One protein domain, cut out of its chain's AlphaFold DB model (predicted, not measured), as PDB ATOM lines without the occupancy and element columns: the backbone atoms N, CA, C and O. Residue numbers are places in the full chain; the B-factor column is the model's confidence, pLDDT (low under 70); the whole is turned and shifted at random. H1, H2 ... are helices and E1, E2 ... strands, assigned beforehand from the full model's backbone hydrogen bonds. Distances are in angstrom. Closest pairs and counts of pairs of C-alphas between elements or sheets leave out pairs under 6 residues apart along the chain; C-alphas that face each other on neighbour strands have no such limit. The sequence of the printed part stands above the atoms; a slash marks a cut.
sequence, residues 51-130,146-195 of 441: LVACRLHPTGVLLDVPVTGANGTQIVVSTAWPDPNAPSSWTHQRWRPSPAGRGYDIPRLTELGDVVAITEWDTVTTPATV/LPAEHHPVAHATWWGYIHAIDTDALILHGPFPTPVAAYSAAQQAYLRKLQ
ATOM      1  N   LEU A  51     320.041 344.861 157.389       85.19
ATOM      2  CA  LEU A  51     320.643 346.187 157.361       85.19
ATOM      3  C   LEU A  51     319.715 347.175 158.064       85.19
ATOM      4  O   LEU A  51     318.505 347.181 157.826       85.19
ATOM      5  N   VAL A  52     320.295 348.002 158.924       86.44
ATOM      6  CA  VAL A  52     319.612 349.106 159.584       86.44
ATOM      7  C   VAL A  52     320.419 350.375 159.365       86.44
ATOM      8  O   VAL A  52     321.616 350.408 159.635       86.44
ATOM      9  N   ALA A  53     319.762 351.409 158.848       85.44
ATOM     10  CA  ALA A  53     320.360 352.721 158.670       85.44
ATOM     11  C   ALA A  53     320.053 353.589 159.890       85.44
ATOM     12  O   ALA A  53     318.888 353.775 160.251       85.44
ATOM     13  N   CYS A  54     321.097 354.127 160.504       87.50
ATOM     14  CA  CYS A  54     321.003 355.085 161.592       87.50
ATOM     15  C   CYS A  54     321.466 356.445 161.088       87.50
ATOM     16  O   CYS A  54     322.532 356.544 160.488       87.50
ATOM     17  N   ARG A  55     320.694 357.503 161.334       88.38
ATOM     18  CA  ARG A  55     321.065 358.841 160.858       88.38
ATOM     19  C   ARG A  55     322.272 359.392 161.609       88.38
ATOM     20  O   ARG A  55     322.300 359.346 162.841       88.38
ATOM     21  N   LEU A  56     323.207 359.957 160.858       87.62
ATOM     22  CA  LEU A  56     324.356 360.707 161.339       87.62
ATOM     23  C   LEU A  56     324.100 362.198 161.168       87.62
ATOM     24  O   LEU A  56     323.811 362.688 160.080       87.62
ATOM     25  N   HIS A  57     324.220 362.935 162.264       87.75
ATOM     26  CA  HIS A  57     324.329 364.380 162.212       87.75
ATOM     27  C   HIS A  57     325.739 364.766 161.727       87.75
ATOM     28  O   HIS A  57     326.698 364.099 162.130       87.75
ATOM     29  N   PRO A  58     325.913 365.874 160.979       82.06
ATOM     30  CA  PRO A  58     327.228 366.340 160.514       82.06
ATOM     31  C   PRO A  58     328.279 366.541 161.617       82.06
ATOM     32  O   PRO A  58     329.473 366.570 161.345       82.06
ATOM     33  N   THR A  59     327.850 366.667 162.875       83.44
ATOM     34  CA  THR A  59     328.734 366.781 164.046       83.44
ATOM     35  C   THR A  59     329.231 365.430 164.579       83.44
ATOM     36  O   THR A  59     329.874 365.403 165.624       83.44
ATOM     37  N   GLY A  60     328.928 364.311 163.909       82.56
ATOM     38  CA  GLY A  60     329.306 362.963 164.352       82.56
ATOM     39  C   GLY A  60     328.371 362.370 165.410       82.56
ATOM     40  O   GLY A  60     328.815 361.600 166.258       82.56
ATOM     41  N   VAL A  61     327.086 362.741 165.384       85.12
ATOM     42  CA  VAL A  61     326.074 362.272 166.350       85.12
ATOM     43  C   VAL A  61     325.141 361.260 165.697       85.12
ATOM     44  O   VAL A  61     324.545 361.544 164.662       85.12
ATOM     45  N   LEU A  62     324.955 360.102 166.326       83.00
ATOM     46  CA  LEU A  62     323.986 359.086 165.930       83.00
ATOM     47  C   LEU A  62     322.597 359.424 166.477       83.00
ATOM     48  O   LEU A  62     322.393 359.364 167.685       83.00
ATOM     49  N   LEU A  63     321.630 359.732 165.615       79.12
ATOM     50  CA  LEU A  63     320.317 360.238 166.042       79.12
ATOM     51  C   LEU A  63     319.247 359.151 166.181       79.12
ATOM     52  O   LEU A  63     318.439 359.203 167.105       79.12
ATOM     53  N   ASP A  64     319.250 358.176 165.274       85.25
ATOM     54  CA  ASP A  64     318.165 357.203 165.139       85.25
ATOM     55  C   ASP A  64     318.710 355.794 165.406       85.25
ATOM     56  O   ASP A  64     319.129 355.067 164.502       85.25
ATOM     57  N   VAL A  65     318.758 355.430 166.686       83.19
ATOM     58  CA  VAL A  65     319.162 354.092 167.130       83.19
ATOM     59  C   VAL A  65     318.048 353.099 166.752       83.19
ATOM     60  O   VAL A  65     316.874 353.435 166.908       83.19
ATOM     61  N   PRO A  66     318.348 351.871 166.283       76.31
ATOM     62  CA  PRO A  66     317.343 350.891 165.834       76.31
ATOM     63  C   PRO A  66     316.407 350.378 166.935       76.31
ATOM     64  O   PRO A  66     315.604 349.475 166.695       76.31
ATOM     65  N   VAL A  67     316.550 350.917 168.142       79.56
ATOM     66  CA  VAL A  67     315.965 350.443 169.380       79.56
ATOM     67  C   VAL A  67     315.206 351.571 170.046       79.56
ATOM     68  O   VAL A  67     315.707 352.689 170.155       79.56
ATOM     69  N   THR A  68     314.029 351.263 170.565       80.25
ATOM     70  CA  THR A  68     313.347 352.125 171.531       80.25
ATOM     71  C   THR A  68     313.323 351.401 172.864       80.25
ATOM     72  O   THR A  68     312.822 350.275 172.925       80.25
ATOM     73  N   GLY A  69     313.872 352.034 173.901       80.56
ATOM     74  CA  GLY A  69     313.768 351.535 175.269       80.56
ATOM     75  C   GLY A  69     312.326 351.587 175.764       80.56
ATOM     76  O   GLY A  69     311.535 352.429 175.329       80.56
ATOM     77  N   ALA A  70     311.967 350.665 176.648       85.19
ATOM     78  CA  ALA A  70     310.749 350.743 177.432       85.19
ATOM     79  C   ALA A  70     310.746 351.982 178.352       85.19
ATOM     80  O   ALA A  70     311.767 352.596 178.649       85.19
ATOM     81  N   ASN A  71     309.564 352.363 178.840       83.00
ATOM     82  CA  ASN A  71     309.447 353.499 179.752       83.00
ATOM     83  C   ASN A  71     310.285 353.275 181.021       83.00
ATOM     84  O   ASN A  71     310.085 352.284 181.725       83.00
ATOM     85  N   GLY A  72     311.170 354.228 181.320       86.12
ATOM     86  CA  GLY A  72     312.063 354.186 182.479       86.12
ATOM     87  C   GLY A  72     313.377 353.439 182.247       86.12
ATOM     88  O   GLY A  72     314.217 353.452 183.141       86.12
ATOM     89  N   THR A  73     313.587 352.834 181.073       90.19
ATOM     90  CA  THR A  73     314.873 352.225 180.721       90.19
ATOM     91  C   THR A  73     315.777 353.228 180.011       90.19
ATOM     92  O   THR A  73     315.331 354.161 179.338       90.19
ATOM     93  N   GLN A  74     317.081 353.051 180.189       92.00
ATOM     94  CA  GLN A  74     318.123 353.809 179.523       92.00
ATOM     95  C   GLN A  74     318.701 352.970 178.385       92.00
ATOM     96  O   GLN A  74     319.048 351.807 178.567       92.00
ATOM     97  N   ILE A  75     318.855 353.567 177.208       92.75
ATOM     98  CA  ILE A  75     319.634 352.950 176.137       92.75
ATOM     99  C   ILE A  75     321.103 353.326 176.326       92.75
ATOM    100  O   ILE A  75     321.438 354.473 176.613       92.75
ATOM    101  N   VAL A  76     321.986 352.345 176.181       93.75
ATOM    102  CA  VAL A  76     323.433 352.541 176.169       93.75
ATOM    103  C   VAL A  76     323.959 351.984 174.860       93.75
ATOM    104  O   VAL A  76     323.730 350.821 174.537       93.75
ATOM    105  N   VAL A  77     324.668 352.821 174.107       95.44
ATOM    106  CA  VAL A  77     325.357 352.413 172.882       95.44
ATOM    107  C   VAL A  77     326.844 352.283 173.185       95.44
ATOM    108  O   VAL A  77     327.419 353.107 173.899       95.44
ATOM    109  N   SER A  78     327.475 351.235 172.670       96.19
ATOM    110  CA  SER A  78     328.917 351.045 172.785       96.19
ATOM    111  C   SER A  78     329.490 350.348 171.563       96.19
ATOM    112  O   SER A  78     328.814 349.543 170.926       96.19
ATOM    113  N   THR A  79     330.747 350.644 171.257       96.19
ATOM    114  CA  THR A  79     331.573 349.814 170.377       96.19
ATOM    115  C   THR A  79     332.267 348.748 171.210       96.19
ATOM    116  O   THR A  79     332.644 349.004 172.354       96.19
ATOM    117  N   ALA A  80     332.407 347.548 170.661       94.69
ATOM    118  CA  ALA A  80     333.040 346.409 171.302       94.69
ATOM    119  C   ALA A  80     334.038 345.745 170.347       94.69
ATOM    120  O   ALA A  80     333.777 345.600 169.153       94.69
ATOM    121  N   TRP A  81     335.167 345.301 170.888       92.75
ATOM    122  CA  TRP A  81     336.192 344.561 170.156       92.75
ATOM    123  C   TRP A  81     336.801 343.471 171.042       92.75
ATOM    124  O   TRP A  81     336.755 343.580 172.274       92.75
ATOM    125  N   PRO A  82     337.354 342.398 170.450       91.88
ATOM    126  CA  PRO A  82     338.070 341.383 171.213       91.88
ATOM    127  C   PRO A  82     339.227 342.013 172.000       91.88
ATOM    128  O   PRO A  82     340.006 342.784 171.436       91.88
ATOM    129  N   ASP A  83     339.356 341.686 173.288       91.94
ATOM    130  CA  ASP A  83     340.490 342.154 174.091       91.94
ATOM    131  C   ASP A  83     341.756 341.371 173.693       91.94
ATOM    132  O   ASP A  83     341.784 340.140 173.833       91.94
ATOM    133  N   PRO A  84     342.828 342.035 173.225       87.69
ATOM    134  CA  PRO A  84     344.060 341.350 172.843       87.69
ATOM    135  C   PRO A  84     344.760 340.655 174.022       87.69
ATOM    136  O   PRO A  84     345.531 339.722 173.806       87.69
ATOM    137  N   ASN A  85     344.500 341.083 175.261       94.50
ATOM    138  CA  ASN A  85     345.135 340.539 176.463       94.50
ATOM    139  C   ASN A  85     344.348 339.376 177.082       94.50
ATOM    140  O   ASN A  85     344.879 338.654 177.926       94.50
ATOM    141  N   ALA A  86     343.093 339.183 176.678       92.62
ATOM    142  CA  ALA A  86     342.216 338.167 177.240       92.62
ATOM    143  C   ALA A  86     341.304 337.592 176.134       92.62
ATOM    144  O   ALA A  86     340.235 338.147 175.879       92.62
ATOM    145  N   PRO A  87     341.683 336.450 175.511       83.50
ATOM    146  CA  PRO A  87     341.067 335.918 174.283       83.50
ATOM    147  C   PRO A  87     339.564 335.627 174.349       83.50
ATOM    148  O   PRO A  87     338.896 335.546 173.322       83.50
ATOM    149  N   SER A  88     339.029 335.418 175.552       87.00
ATOM    150  CA  SER A  88     337.604 335.178 175.791       87.00
ATOM    151  C   SER A  88     336.844 336.432 176.225       87.00
ATOM    152  O   SER A  88     335.667 336.338 176.568       87.00
ATOM    153  N   SER A  89     337.504 337.587 176.272       93.00
ATOM    154  CA  SER A  89     336.940 338.831 176.779       93.00
ATOM    155  C   SER A  89     336.834 339.897 175.693       93.00
ATOM    156  O   SER A  89     337.433 339.805 174.620       93.00
ATOM    157  N   TRP A  90     336.007 340.893 175.985       93.38
ATOM    158  CA  TRP A  90     335.675 341.979 175.082       93.38
ATOM    159  C   TRP A  90     335.939 343.295 175.785       93.38
ATOM    160  O   TRP A  90     335.424 343.539 176.879       93.38
ATOM    161  N   THR A  91     336.706 344.158 175.135       92.62
ATOM    162  CA  THR A  91     336.798 345.558 175.527       92.62
ATOM    163  C   THR A  91     335.649 346.313 174.871       92.62
ATOM    164  O   THR A  91     335.200 345.964 173.777       92.62
ATOM    165  N   HIS A  92     335.146 347.339 175.549       92.44
ATOM    166  CA  HIS A  92     334.070 348.166 175.030       92.44
ATOM    167  C   HIS A  92     334.311 349.641 175.329       92.44
ATOM    168  O   HIS A  92     334.875 350.000 176.362       92.44
ATOM    169  N   GLN A  93     333.820 350.502 174.445       95.25
ATOM    170  CA  GLN A  93     333.794 351.942 174.631       95.25
ATOM    171  C   GLN A  93     332.361 352.441 174.515       95.25
ATOM    172  O   GLN A  93     331.731 352.357 173.461       95.25
ATOM    173  N   ARG A  94     331.840 352.982 175.619       94.69
ATOM    174  CA  ARG A  94     330.513 353.602 175.636       94.69
ATOM    175  C   ARG A  94     330.518 354.905 174.859       94.69
ATOM    176  O   ARG A  94     331.438 355.716 174.980       94.69
ATOM    177  N   TRP A  95     329.457 355.099 174.096       95.50
ATOM    178  CA  TRP A  95     329.195 356.341 173.396       95.50
ATOM    179  C   TRP A  95     328.526 357.302 174.367       95.50
ATOM    180  O   TRP A  95     327.712 356.896 175.202       95.50
ATOM    181  N   ARG A  96     328.894 358.578 174.292       94.81
ATOM    182  CA  ARG A  96     328.329 359.587 175.189       94.81
ATOM    183  C   ARG A  96     326.989 360.047 174.624       94.81
ATOM    184  O   ARG A  96     326.919 360.289 173.423       94.81
ATOM    185  N   PRO A  97     325.929 360.169 175.436       93.44
ATOM    186  CA  PRO A  97     324.733 360.879 175.005       93.44
ATOM    187  C   PRO A  97     325.116 362.285 174.541       93.44
ATOM    188  O   PRO A  97     325.915 362.950 175.202       93.44
ATOM    189  N   SER A  98     324.568 362.722 173.409       92.50
ATOM    190  CA  SER A  98     324.897 364.043 172.880       92.50
ATOM    191  C   SER A  98     324.391 365.143 173.826       92.50
ATOM    192  O   SER A  98     323.259 365.032 174.312       92.50
ATOM    193  N   PRO A  99     325.145 366.240 174.051       88.19
ATOM    194  CA  PRO A  99     324.706 367.357 174.896       88.19
ATOM    195  C   PRO A  99     323.382 367.987 174.447       88.19
ATOM    196  O   PRO A  99     322.642 368.531 175.260       88.19
ATOM    197  N   ALA A 100     323.050 367.873 173.156       87.62
ATOM    198  CA  ALA A 100     321.774 368.321 172.598       87.62
ATOM    199  C   ALA A 100     320.564 367.485 173.070       87.62
ATOM    200  O   ALA A 100     319.435 367.749 172.660       87.62
ATOM    201  N   GLY A 101     320.784 366.437 173.872       85.44
ATOM    202  CA  GLY A 101     319.746 365.527 174.358       85.44
ATOM    203  C   GLY A 101     319.190 364.592 173.281       85.44
ATOM    204  O   GLY A 101     318.265 363.828 173.548       85.44
ATOM    205  N   ARG A 102     319.742 364.636 172.062       86.56
ATOM    206  CA  ARG A 102     319.328 363.793 170.942       86.56
ATOM    207  C   ARG A 102     320.509 362.989 170.418       86.56
ATOM    208  O   ARG A 102     321.424 363.548 169.823       86.56
ATOM    209  N   GLY A 103     320.431 361.672 170.574       91.06
ATOM    210  CA  GLY A 103     321.404 360.749 170.004       91.06
ATOM    211  C   GLY A 103     322.670 360.549 170.839       91.06
ATOM    212  O   GLY A 103     322.714 360.889 172.022       91.06
ATOM    213  N   TYR A 104     323.692 359.973 170.208       94.69
ATOM    214  CA  TYR A 104     324.965 359.613 170.836       94.69
ATOM    215  C   TYR A 104     326.145 360.135 170.023       94.69
ATOM    216  O   TYR A 104     326.183 359.955 168.808       94.69
ATOM    217  N   ASP A 105     327.122 360.735 170.692       94.56
ATOM    218  CA  ASP A 105     328.378 361.150 170.081       94.56
ATOM    219  C   ASP A 105     329.201 359.907 169.726       94.56
ATOM    220  O   ASP A 105     329.482 359.058 170.582       94.56
ATOM    221  N   ILE A 106     329.596 359.803 168.458       92.19
ATOM    222  CA  ILE A 106     330.351 358.658 167.955       92.19
ATOM    223  C   ILE A 106     331.828 358.830 168.327       92.19
ATOM    224  O   ILE A 106     332.437 359.849 167.982       92.19
ATOM    225  N   PRO A 107     332.447 357.854 169.017       91.44
ATOM    226  CA  PRO A 107     333.869 357.907 169.316       91.44
ATOM    227  C   PRO A 107     334.708 358.004 168.041       91.44
ATOM    228  O   PRO A 107     334.474 357.270 167.085       91.44
ATOM    229  N   ARG A 108     335.750 358.844 168.053       85.00
ATOM    230  CA  ARG A 108     336.666 359.026 166.906       85.00
ATOM    231  C   ARG A 108     337.357 357.742 166.433       85.00
ATOM    232  O   ARG A 108     337.814 357.704 165.302       85.00
ATOM    233  N   LEU A 109     337.454 356.737 167.301       85.81
ATOM    234  CA  LEU A 109     338.077 355.439 167.022       85.81
ATOM    235  C   LEU A 109     337.092 354.410 166.447       85.81
ATOM    236  O   LEU A 109     337.391 353.225 166.451       85.81
ATOM    237  N   THR A 110     335.907 354.844 166.019       89.06
ATOM    238  CA  THR A 110     334.889 353.947 165.472       89.06
ATOM    239  C   THR A 110     335.168 353.691 163.993       89.06
ATOM    240  O   THR A 110     335.153 354.627 163.192       89.06
ATOM    241  N   GLU A 111     335.390 352.431 163.623       90.19
ATOM    242  CA  GLU A 111     335.790 352.016 162.277       90.19
ATOM    243  C   GLU A 111     334.824 351.003 161.635       90.19
ATOM    244  O   GLU A 111     333.913 350.446 162.256       90.19
ATOM    245  N   LEU A 112     335.002 350.765 160.329       90.50
ATOM    246  CA  LEU A 112     334.251 349.735 159.612       90.50
ATOM    247  C   LEU A 112     334.569 348.350 160.180       90.50
ATOM    248  O   LEU A 112     335.722 347.939 160.244       90.50
ATOM    249  N   GLY A 113     333.523 347.589 160.485       91.88
ATOM    250  CA  GLY A 113     333.632 346.253 161.060       91.88
ATOM    251  C   GLY A 113     333.603 346.217 162.588       91.88
ATOM    252  O   GLY A 113     333.452 345.123 163.135       91.88
ATOM    253  N   ASP A 114     333.652 347.367 163.268       94.75
ATOM    254  CA  ASP A 114     333.467 347.416 164.718       94.75
ATOM    255  C   ASP A 114     332.108 346.847 165.110       94.75
ATOM    256  O   ASP A 114     331.086 347.113 164.463       94.75
ATOM    257  N   VAL A 115     332.090 346.064 166.191       96.94
ATOM    258  CA  VAL A 115     330.847 345.541 166.753       96.94
ATOM    259  C   VAL A 115     330.184 346.644 167.558       96.94
ATOM    260  O   VAL A 115     330.802 347.256 168.421       96.94
ATOM    261  N   VAL A 116     328.904 346.877 167.300       96.69
ATOM    262  CA  VAL A 116     328.079 347.823 168.047       96.69
ATOM    263  C   VAL A 116     327.145 347.033 168.951       96.69
ATOM    264  O   VAL A 116     326.406 346.161 168.488       96.69
ATOM    265  N   ALA A 117     327.179 347.360 170.237       95.69
ATOM    266  CA  ALA A 117     326.231 346.899 171.235       95.69
ATOM    267  C   ALA A 117     325.256 348.030 171.548       95.69
ATOM    268  O   ALA A 117     325.674 349.131 171.915       95.69
ATOM    269  N   ILE A 118     323.964 347.750 171.438       94.88
ATOM    270  CA  ILE A 118     322.922 348.654 171.910       94.88
ATOM    271  C   ILE A 118     322.161 347.935 173.010       94.88
ATOM    272  O   ILE A 118     321.381 347.021 172.745       94.88
ATOM    273  N   THR A 119     322.415 348.329 174.248       93.81
ATOM    274  CA  THR A 119     321.872 347.668 175.430       93.81
ATOM    275  C   THR A 119     320.771 348.506 176.048       93.81
ATOM    276  O   THR A 119     320.932 349.705 176.267       93.81
ATOM    277  N   GLU A 120     319.661 347.854 176.362       93.38
ATOM    278  CA  GLU A 120     318.612 348.418 177.195       93.38
ATOM    279  C   GLU A 120     318.914 348.113 178.666       93.38
ATOM    280  O   GLU A 120     318.981 346.950 179.072       93.38
ATOM    281  N   TRP A 121     319.102 349.173 179.446       92.25
ATOM    282  CA  TRP A 121     319.433 349.159 180.863       92.25
ATOM    283  C   TRP A 121     318.259 349.633 181.703       92.25
ATOM    284  O   TRP A 121     317.597 350.609 181.369       92.25
ATOM    285  N   ASP A 122     318.043 348.993 182.838       91.25
ATOM    286  CA  ASP A 122     317.126 349.459 183.872       91.25
ATOM    287  C   ASP A 122     317.871 349.580 185.194       91.25
ATOM    288  O   ASP A 122     318.846 348.869 185.440       91.25
ATOM    289  N   THR A 123     317.426 350.497 186.040       89.50
ATOM    290  CA  THR A 123     318.016 350.690 187.360       89.50
ATOM    291  C   THR A 123     317.128 350.003 188.379       89.50
ATOM    292  O   THR A 123     316.137 350.560 188.855       89.50
ATOM    293  N   VAL A 124     317.487 348.772 188.739       86.50
ATOM    294  CA  VAL A 124     316.776 348.044 189.784       86.50
ATOM    295  C   VAL A 124     317.241 348.584 191.129       86.50
ATOM    296  O   VAL A 124     318.403 348.456 191.513       86.50
ATOM    297  N   THR A 125     316.316 349.213 191.847       86.81
ATOM    298  CA  THR A 125     316.567 349.688 193.209       86.81
ATOM    299  C   THR A 125     316.334 348.533 194.169       86.81
ATOM    300  O   THR A 125     315.192 348.113 194.379       86.81
ATOM    301  N   THR A 126     317.402 347.995 194.757       84.38
ATOM    302  CA  THR A 126     317.264 347.004 195.823       84.38
ATOM    303  C   THR A 126     316.744 347.732 197.063       84.38
ATOM    304  O   THR A 126     317.370 348.706 197.497       84.38
ATOM    305  N   PRO A 127     315.594 347.329 197.640       79.25
ATOM    306  CA  PRO A 127     315.061 348.012 198.809       79.25
ATOM    307  C   PRO A 127     316.092 347.987 199.938       79.25
ATOM    308  O   PRO A 127     316.756 346.971 200.163       79.25
ATOM    309  N   ALA A 128     316.208 349.114 200.644       81.81
ATOM    310  CA  ALA A 128     317.084 349.253 201.800       81.81
ATOM    311  C   ALA A 128     316.870 348.068 202.752       81.81
ATOM    312  O   ALA A 128     315.784 347.873 203.305       81.81
ATOM    313  N   THR A 129     317.900 347.239 202.913       80.12
ATOM    314  CA  THR A 129     317.814 346.076 203.791       80.12
ATOM    315  C   THR A 129     318.081 346.544 205.213       80.12
ATOM    316  O   THR A 129     319.202 346.919 205.560       80.12
ATOM    317  N   VAL A 130     317.045 346.528 206.053       75.50
ATOM    318  CA  VAL A 130     317.214 346.727 207.494       75.50
ATOM    319  C   VAL A 130     317.821 345.448 208.049       75.50
ATOM    320  O   VAL A 130     317.132 344.442 208.232       75.50
ATOM    321  N   LEU A 146     321.112 350.211 205.657       84.19
ATOM    322  CA  LEU A 146     321.933 350.339 204.458       84.19
ATOM    323  C   LEU A 146     321.148 351.148 203.414       84.19
ATOM    324  O   LEU A 146     319.948 350.892 203.251       84.19
ATOM    325  N   PRO A 147     321.770 352.134 202.743       84.75
ATOM    326  CA  PRO A 147     321.101 352.899 201.699       84.75
ATOM    327  C   PRO A 147     320.621 351.964 200.585       84.75
ATOM    328  O   PRO A 147     321.192 350.899 200.364       84.75
ATOM    329  N   ALA A 148     319.549 352.359 199.896       87.25
ATOM    330  CA  ALA A 148     319.086 351.625 198.726       87.25
ATOM    331  C   ALA A 148     320.193 351.626 197.662       87.25
ATOM    332  O   ALA A 148     320.669 352.686 197.245       87.25
ATOM    333  N   GLU A 149     320.611 350.437 197.245       89.19
ATOM    334  CA  GLU A 149     321.612 350.278 196.200       89.19
ATOM    335  C   GLU A 149     320.910 350.207 194.845       89.19
ATOM    336  O   GLU A 149     319.932 349.480 194.658       89.19
ATOM    337  N   HIS A 150     321.405 350.996 193.900       84.62
ATOM    338  CA  HIS A 150     320.870 351.074 192.552       84.62
ATOM    339  C   HIS A 150     321.763 350.228 191.660       84.62
ATOM    340  O   HIS A 150     322.908 350.595 191.402       84.62
ATOM    341  N   HIS A 151     321.249 349.079 191.230       84.69
ATOM    342  CA  HIS A 151     321.997 348.168 190.381       84.69
ATOM    343  C   HIS A 151     321.495 348.270 188.946       84.69
ATOM    344  O   HIS A 151     320.293 348.131 188.696       84.69
ATOM    345  N   PRO A 152     322.399 348.501 187.991       86.88
ATOM    346  CA  PRO A 152     322.056 348.503 186.587       86.88
ATOM    347  C   PRO A 152     321.819 347.051 186.148       86.88
ATOM    348  O   PRO A 152     322.621 346.159 186.426       86.88
ATOM    349  N   VAL A 153     320.715 346.791 185.461       88.69
ATOM    350  CA  VAL A 153     320.396 345.471 184.912       88.69
ATOM    351  C   VAL A 153     320.142 345.619 183.422       88.69
ATOM    352  O   VAL A 153     319.260 346.367 183.003       88.69
ATOM    353  N   ALA A 154     320.926 344.904 182.616       89.81
ATOM    354  CA  ALA A 154     320.702 344.817 181.181       89.81
ATOM    355  C   ALA A 154     319.516 343.882 180.903       89.81
ATOM    356  O   ALA A 154     319.569 342.696 181.230       89.81
ATOM    357  N   HIS A 155     318.462 344.399 180.271       87.69
ATOM    358  CA  HIS A 155     317.310 343.590 179.852       87.69
ATOM    359  C   HIS A 155     317.568 342.886 178.524       87.69
ATOM    360  O   HIS A 155     317.171 341.738 178.332       87.69
ATOM    361  N   ALA A 156     318.236 343.577 177.600       90.06
ATOM    362  CA  ALA A 156     318.532 343.065 176.270       90.06
ATOM    363  C   ALA A 156     319.749 343.804 175.669       90.06
ATOM    364  O   ALA A 156     319.900 345.004 175.894       90.06
ATOM    365  N   THR A 157     320.625 343.116 174.909       92.31
ATOM    366  CA  THR A 157     321.715 343.750 174.103       92.31
ATOM    367  C   THR A 157     321.732 343.404 172.603       92.31
ATOM    368  O   THR A 157     321.787 342.230 172.234       92.31
ATOM    369  N   TRP A 158     321.496 344.407 171.754       94.38
ATOM    370  CA  TRP A 158     321.377 344.258 170.309       94.38
ATOM    371  C   TRP A 158     322.797 344.305 169.785       94.38
ATOM    372  O   TRP A 158     323.507 345.276 170.043       94.38
ATOM    373  N   TRP A 159     323.219 343.253 169.095       95.44
ATOM    374  CA  TRP A 159     324.565 343.168 168.546       95.44
ATOM    375  C   TRP A 159     324.520 343.362 167.040       95.44
ATOM    376  O   TRP A 159     323.802 342.655 166.336       95.44
ATOM    377  N   GLY A 160     325.317 344.284 166.531       96.06
ATOM    378  CA  GLY A 160     325.528 344.469 165.103       96.06
ATOM    379  C   GLY A 160     326.974 344.808 164.814       96.06
ATOM    380  O   GLY A 160     327.795 344.856 165.722       96.06
ATOM    381  N   TYR A 161     327.296 345.056 163.554       96.69
ATOM    382  CA  TYR A 161     328.579 345.650 163.191       96.69
ATOM    383  C   TYR A 161     328.393 346.795 162.204       96.69
ATOM    384  O   TYR A 161     327.384 346.852 161.490       96.69
ATOM    385  N   ILE A 162     329.372 347.695 162.156       95.44
ATOM    386  CA  ILE A 162     329.385 348.820 161.222       95.44
ATOM    387  C   ILE A 162     329.734 348.303 159.832       95.44
ATOM    388  O   ILE A 162     330.871 347.935 159.542       95.44
ATOM    389  N   HIS A 163     328.737 348.246 158.958       93.81
ATOM    390  CA  HIS A 163     328.892 347.717 157.611       93.81
ATOM    391  C   HIS A 163     329.411 348.777 156.630       93.81
ATOM    392  O   HIS A 163     330.263 348.480 155.782       93.81
ATOM    393  N   ALA A 164     328.892 349.999 156.749       89.50
ATOM    394  CA  ALA A 164     329.291 351.159 155.963       89.50
ATOM    395  C   ALA A 164     329.045 352.457 156.749       89.50
ATOM    396  O   ALA A 164     328.163 352.513 157.607       89.50
ATOM    397  N   ILE A 165     329.824 353.486 156.424       87.06
ATOM    398  CA  ILE A 165     329.650 354.860 156.897       87.06
ATOM    399  C   ILE A 165     329.396 355.694 155.642       87.06
ATOM    400  O   ILE A 165     330.251 355.740 154.759       87.06
ATOM    401  N   ASP A 166     328.209 356.275 155.550       85.81
ATOM    402  CA  ASP A 166     327.840 357.268 154.545       85.81
ATOM    403  C   ASP A 166     327.921 358.677 155.164       85.81
ATOM    404  O   ASP A 166     328.130 358.831 156.369       85.81
ATOM    405  N   THR A 167     327.752 359.713 154.346       80.81
ATOM    406  CA  THR A 167     327.873 361.124 154.749       80.81
ATOM    407  C   THR A 167     326.889 361.494 155.864       80.81
ATOM    408  O   THR A 167     327.224 362.266 156.759       80.81
ATOM    409  N   ASP A 168     325.682 360.928 155.825       86.50
ATOM    410  CA  ASP A 168     324.572 361.222 156.736       86.50
ATOM    411  C   ASP A 168     323.988 359.966 157.408       86.50
ATOM    412  O   ASP A 168     322.965 360.045 158.096       86.50
ATOM    413  N   ALA A 169     324.628 358.802 157.249       88.00
ATOM    414  CA  ALA A 169     324.117 357.549 157.792       88.00
ATOM    415  C   ALA A 169     325.207 356.549 158.193       88.00
ATOM    416  O   ALA A 169     326.181 356.313 157.486       88.00
ATOM    417  N   LEU A 170     324.981 355.882 159.321       90.44
ATOM    418  CA  LEU A 170     325.716 354.704 159.750       90.44
ATOM    419  C   LEU A 170     324.889 353.478 159.382       90.44
ATOM    420  O   LEU A 170     323.768 353.310 159.868       90.44
ATOM    421  N   ILE A 171     325.429 352.617 158.525       91.88
ATOM    422  CA  ILE A 171     324.755 351.384 158.126       91.88
ATOM    423  C   ILE A 171     325.252 350.262 159.027       91.88
ATOM    424  O   ILE A 171     326.401 349.825 158.930       91.88
ATOM    425  N   LEU A 172     324.365 349.776 159.887       94.06
ATOM    426  CA  LEU A 172     324.624 348.660 160.780       94.06
ATOM    427  C   LEU A 172     324.018 347.374 160.220       94.06
ATOM    428  O   LEU A 172     322.933 347.382 159.641       94.06
ATOM    429  N   HIS A 173     324.689 346.247 160.426       94.06
ATOM    430  CA  HIS A 173     324.149 344.931 160.098       94.06
ATOM    431  C   HIS A 173     323.884 344.148 161.388       94.06
ATOM    432  O   HIS A 173     324.810 343.930 162.166       94.06
ATOM    433  N   GLY A 174     322.639 343.724 161.619       94.44
ATOM    434  CA  GLY A 174     322.208 343.024 162.839       94.44
ATOM    435  C   GLY A 174     320.675 342.898 162.942       94.44
ATOM    436  O   GLY A 174     319.970 343.305 162.020       94.44
ATOM    437  N   PRO A 175     320.113 342.343 164.027       94.56
ATOM    438  CA  PRO A 175     320.811 341.847 165.208       94.56
ATOM    439  C   PRO A 175     321.515 340.507 164.975       94.56
ATOM    440  O   PRO A 175     321.068 339.678 164.187       94.56
ATOM    441  N   PHE A 176     322.588 340.281 165.722       93.88
ATOM    442  CA  PHE A 176     323.236 338.991 165.928       93.88
ATOM    443  C   PHE A 176     323.020 338.525 167.375       93.88
ATOM    444  O   PHE A 176     322.851 339.354 168.270       93.88
ATOM    445  N   PRO A 177     323.042 337.206 167.636       92.06
ATOM    446  CA  PRO A 177     322.760 336.678 168.972       92.06
ATOM    447  C   PRO A 177     323.879 336.954 169.988       92.06
ATOM    448  O   PRO A 177     323.622 336.981 171.187       92.06
ATOM    449  N   THR A 178     325.123 337.132 169.534       94.31
ATOM    450  CA  THR A 178     326.301 337.331 170.392       94.31
ATOM    451  C   THR A 178     327.290 338.309 169.745       94.31
ATOM    452  O   THR A 178     327.302 338.427 168.512       94.31
ATOM    453  N   PRO A 179     328.175 338.964 170.526       95.31
ATOM    454  CA  PRO A 179     329.223 339.824 169.965       95.31
ATOM    455  C   PRO A 179     330.191 339.044 169.064       95.31
ATOM    456  O   PRO A 179     330.594 339.532 168.012       95.31
ATOM    457  N   VAL A 180     330.491 337.787 169.412       95.50
ATOM    458  CA  VAL A 180     331.341 336.891 168.607       95.50
ATOM    459  C   VAL A 180     330.728 336.633 167.226       95.50
ATOM    460  O   VAL A 180     331.445 336.647 166.223       95.50
ATOM    461  N   ALA A 181     329.408 336.423 167.151       95.31
ATOM    462  CA  ALA A 181     328.708 336.228 165.884       95.31
ATOM    463  C   ALA A 181     328.728 337.505 165.027       95.31
ATOM    464  O   ALA A 181     329.009 337.426 163.830       95.31
ATOM    465  N   ALA A 182     328.502 338.673 165.642       95.94
ATOM    466  CA  ALA A 182     328.585 339.964 164.959       95.94
ATOM    467  C   ALA A 182     329.991 340.224 164.394       95.94
ATOM    468  O   ALA A 182     330.127 340.551 163.218       95.94
ATOM    469  N   TYR A 183     331.038 340.000 165.193       96.12
ATOM    470  CA  TYR A 183     332.426 340.177 164.766       96.12
ATOM    471  C   TYR A 183     332.833 339.196 163.670       96.12
ATOM    472  O   TYR A 183     333.445 339.591 162.683       96.12
ATOM    473  N   SER A 184     332.447 337.923 163.786       94.50
ATOM    474  CA  SER A 184     332.723 336.930 162.742       94.50
ATOM    475  C   SER A 184     332.078 337.333 161.410       94.50
ATOM    476  O   SER A 184     332.715 337.248 160.358       94.50
ATOM    477  N   ALA A 185     330.838 337.834 161.449       95.31
ATOM    478  CA  ALA A 185     330.153 338.361 160.272       95.31
ATOM    479  C   ALA A 185     330.833 339.625 159.714       95.31
ATOM    480  O   ALA A 185     330.946 339.762 158.492       95.31
ATOM    481  N   ALA A 186     331.327 340.509 160.586       94.88
ATOM    482  CA  ALA A 186     332.092 341.695 160.209       94.88
ATOM    483  C   ALA A 186     333.389 341.324 159.475       94.88
ATOM    484  O   ALA A 186     333.632 341.810 158.372       94.88
ATOM    485  N   GLN A 187     334.170 340.385 160.020       94.31
ATOM    486  CA  GLN A 187     335.402 339.887 159.402       94.31
ATOM    487  C   GLN A 187     335.130 339.237 158.041       94.31
ATOM    488  O   GLN A 187     335.828 339.506 157.068       94.31
ATOM    489  N   GLN A 188     334.062 338.444 157.917       92.62
ATOM    490  CA  GLN A 188     333.660 337.877 156.625       92.62
ATOM    491  C   GLN A 188     333.222 338.945 155.616       92.62
ATOM    492  O   GLN A 188     333.468 338.803 154.418       92.62
ATOM    493  N   ALA A 189     332.532 339.999 156.060       88.06
ATOM    494  CA  ALA A 189     332.180 341.124 155.199       88.06
ATOM    495  C   ALA A 189     333.432 341.886 154.743       88.06
ATOM    496  O   ALA A 189     333.540 342.226 153.567       88.06
ATOM    497  N   TYR A 190     334.395 342.089 155.642       87.12
ATOM    498  CA  TYR A 190     335.669 342.731 155.342       87.12
ATOM    499  C   TYR A 190     336.519 341.910 154.360       87.12
ATOM    500  O   TYR A 190     336.944 342.434 153.334       87.12
ATOM    501  N   LEU A 191     336.676 340.601 154.587       86.31
ATOM    502  CA  LEU A 191     337.391 339.707 153.668       86.31
ATOM    503  C   LEU A 191     336.759 339.686 152.269       86.31
ATOM    504  O   LEU A 191     337.480 339.708 151.276       86.31
ATOM    505  N   ARG A 192     335.421 339.711 152.175       82.81
ATOM    506  CA  ARG A 192     334.716 339.835 150.887       82.81
ATOM    507  C   ARG A 192     335.018 341.154 150.174       82.81
ATOM    508  O   ARG A 192     335.104 341.154 148.953       82.81
ATOM    509  N   LYS A 193     335.198 342.255 150.913       79.38
ATOM    510  CA  LYS A 193     335.616 343.548 150.342       79.38
ATOM    511  C   LYS A 193     337.080 343.533 149.887       79.38
ATOM    512  O   LYS A 193     337.402 344.183 148.900       79.38
ATOM    513  N   LEU A 194     337.951 342.806 150.593       77.25
ATOM    514  CA  LEU A 194     339.379 342.741 150.284       77.25
ATOM    515  C   LEU A 194     339.731 341.842 149.104       77.25
ATOM    516  O   LEU A 194     340.757 342.090 148.481       77.25
ATOM    517  N   GLN A 195     338.951 340.796 148.810       77.31
ATOM    518  CA  GLN A 195     339.256 339.867 147.720       77.31
ATOM    519  C   GLN A 195     339.261 340.600 146.362       77.31
ATOM    520  O   GLN A 195     338.188 340.893 145.818       77.31
TER     521      GLN A 195
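AT A GLANCE: This is residues 51 to 130 and 146 to 195 of the 441 residues of an uncharacterized protein of Frankia asymbiotica (UniProt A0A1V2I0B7). Picture one strongly twisted sheet of six strands with a single helix, H1, packed on one face of it. Inside the sheet E4 and E5 run side by side as a long ribbon toward one end of the longest axis, while H1 points to the other end. The printed part has 130 residues, with named elements in the order E1 E2 E3 E4 E5 E6 H1, and the sheet runs E1 E6 E5 E4 E2 E3, antiparallel throughout. Its class is mixed, helices and strands, and the arrangement is two layers, a sheet with its helix on one face. The whole is only just compact, close to loose, with a radius of gyration of the C-alphas of 16.4 A, and elongated, spanning 64 by 37 by 23 A.

IN THESE COORDINATES: Find C-alpha 51 at (320.643, 346.187, 157.361); from there E1 runs through residues 51 to 57, 19.2 A. E2 follows at residues 74 to 82, 24.9 A, and E3 at residues 90 to 94, 12.7 A. E4, residues 115 to 126, covers 32.1 A and ends at C-alpha 126, (317.264, 347.004, 195.823). E5, residues 149 to 165, is the longest strand at 40.4 A and bends by 69 degrees at residue 162. E6 is residues 169 to 176, 20.3 A, and H1, residues 179 to 194, runs 22.3 A to C-alpha 194 at (339.379, 342.741, 150.284).

HOW THE PARTS SIT: Start at the edge strand E1: it is antiparallel to E6, with N 52 and O 172 within hydrogen-bond range at 2.8 A. E6 forms a hairpin with E5; look at N 163 and O 171, 2.8 A. E5 and E4 are antiparallel at 168 degrees, with N 116 and O 160 at 2.8 A. E4 pairs with E2 through N 117 and O 78, 2.8 A. E2 and the other edge strand, E3, form a hairpin, with N 93 and O 79 at 2.8 A. H1 is on the sheet; its closest C-alphas to E5 are those of Ala 182 and Gly 160, 5.4 A. In H1 every O i to N i+4 pair is within hydrogen-bond range. E1 and E3 are apart.

THE WHOLE: Look for the two C-alphas farthest apart at Val 130 and Gln 195, 64.1 A. Residues 131 to 145 are not printed, and C-alphas 130 and 146 are 6.7 A apart across this cut. The links E1 to E2 and E3 to E4 are long; within them residues 61 to 62 and 104 to 105 form a short antiparallel pairing. The mean pLDDT of the printed part is 89.4, and no printed residue is under 70.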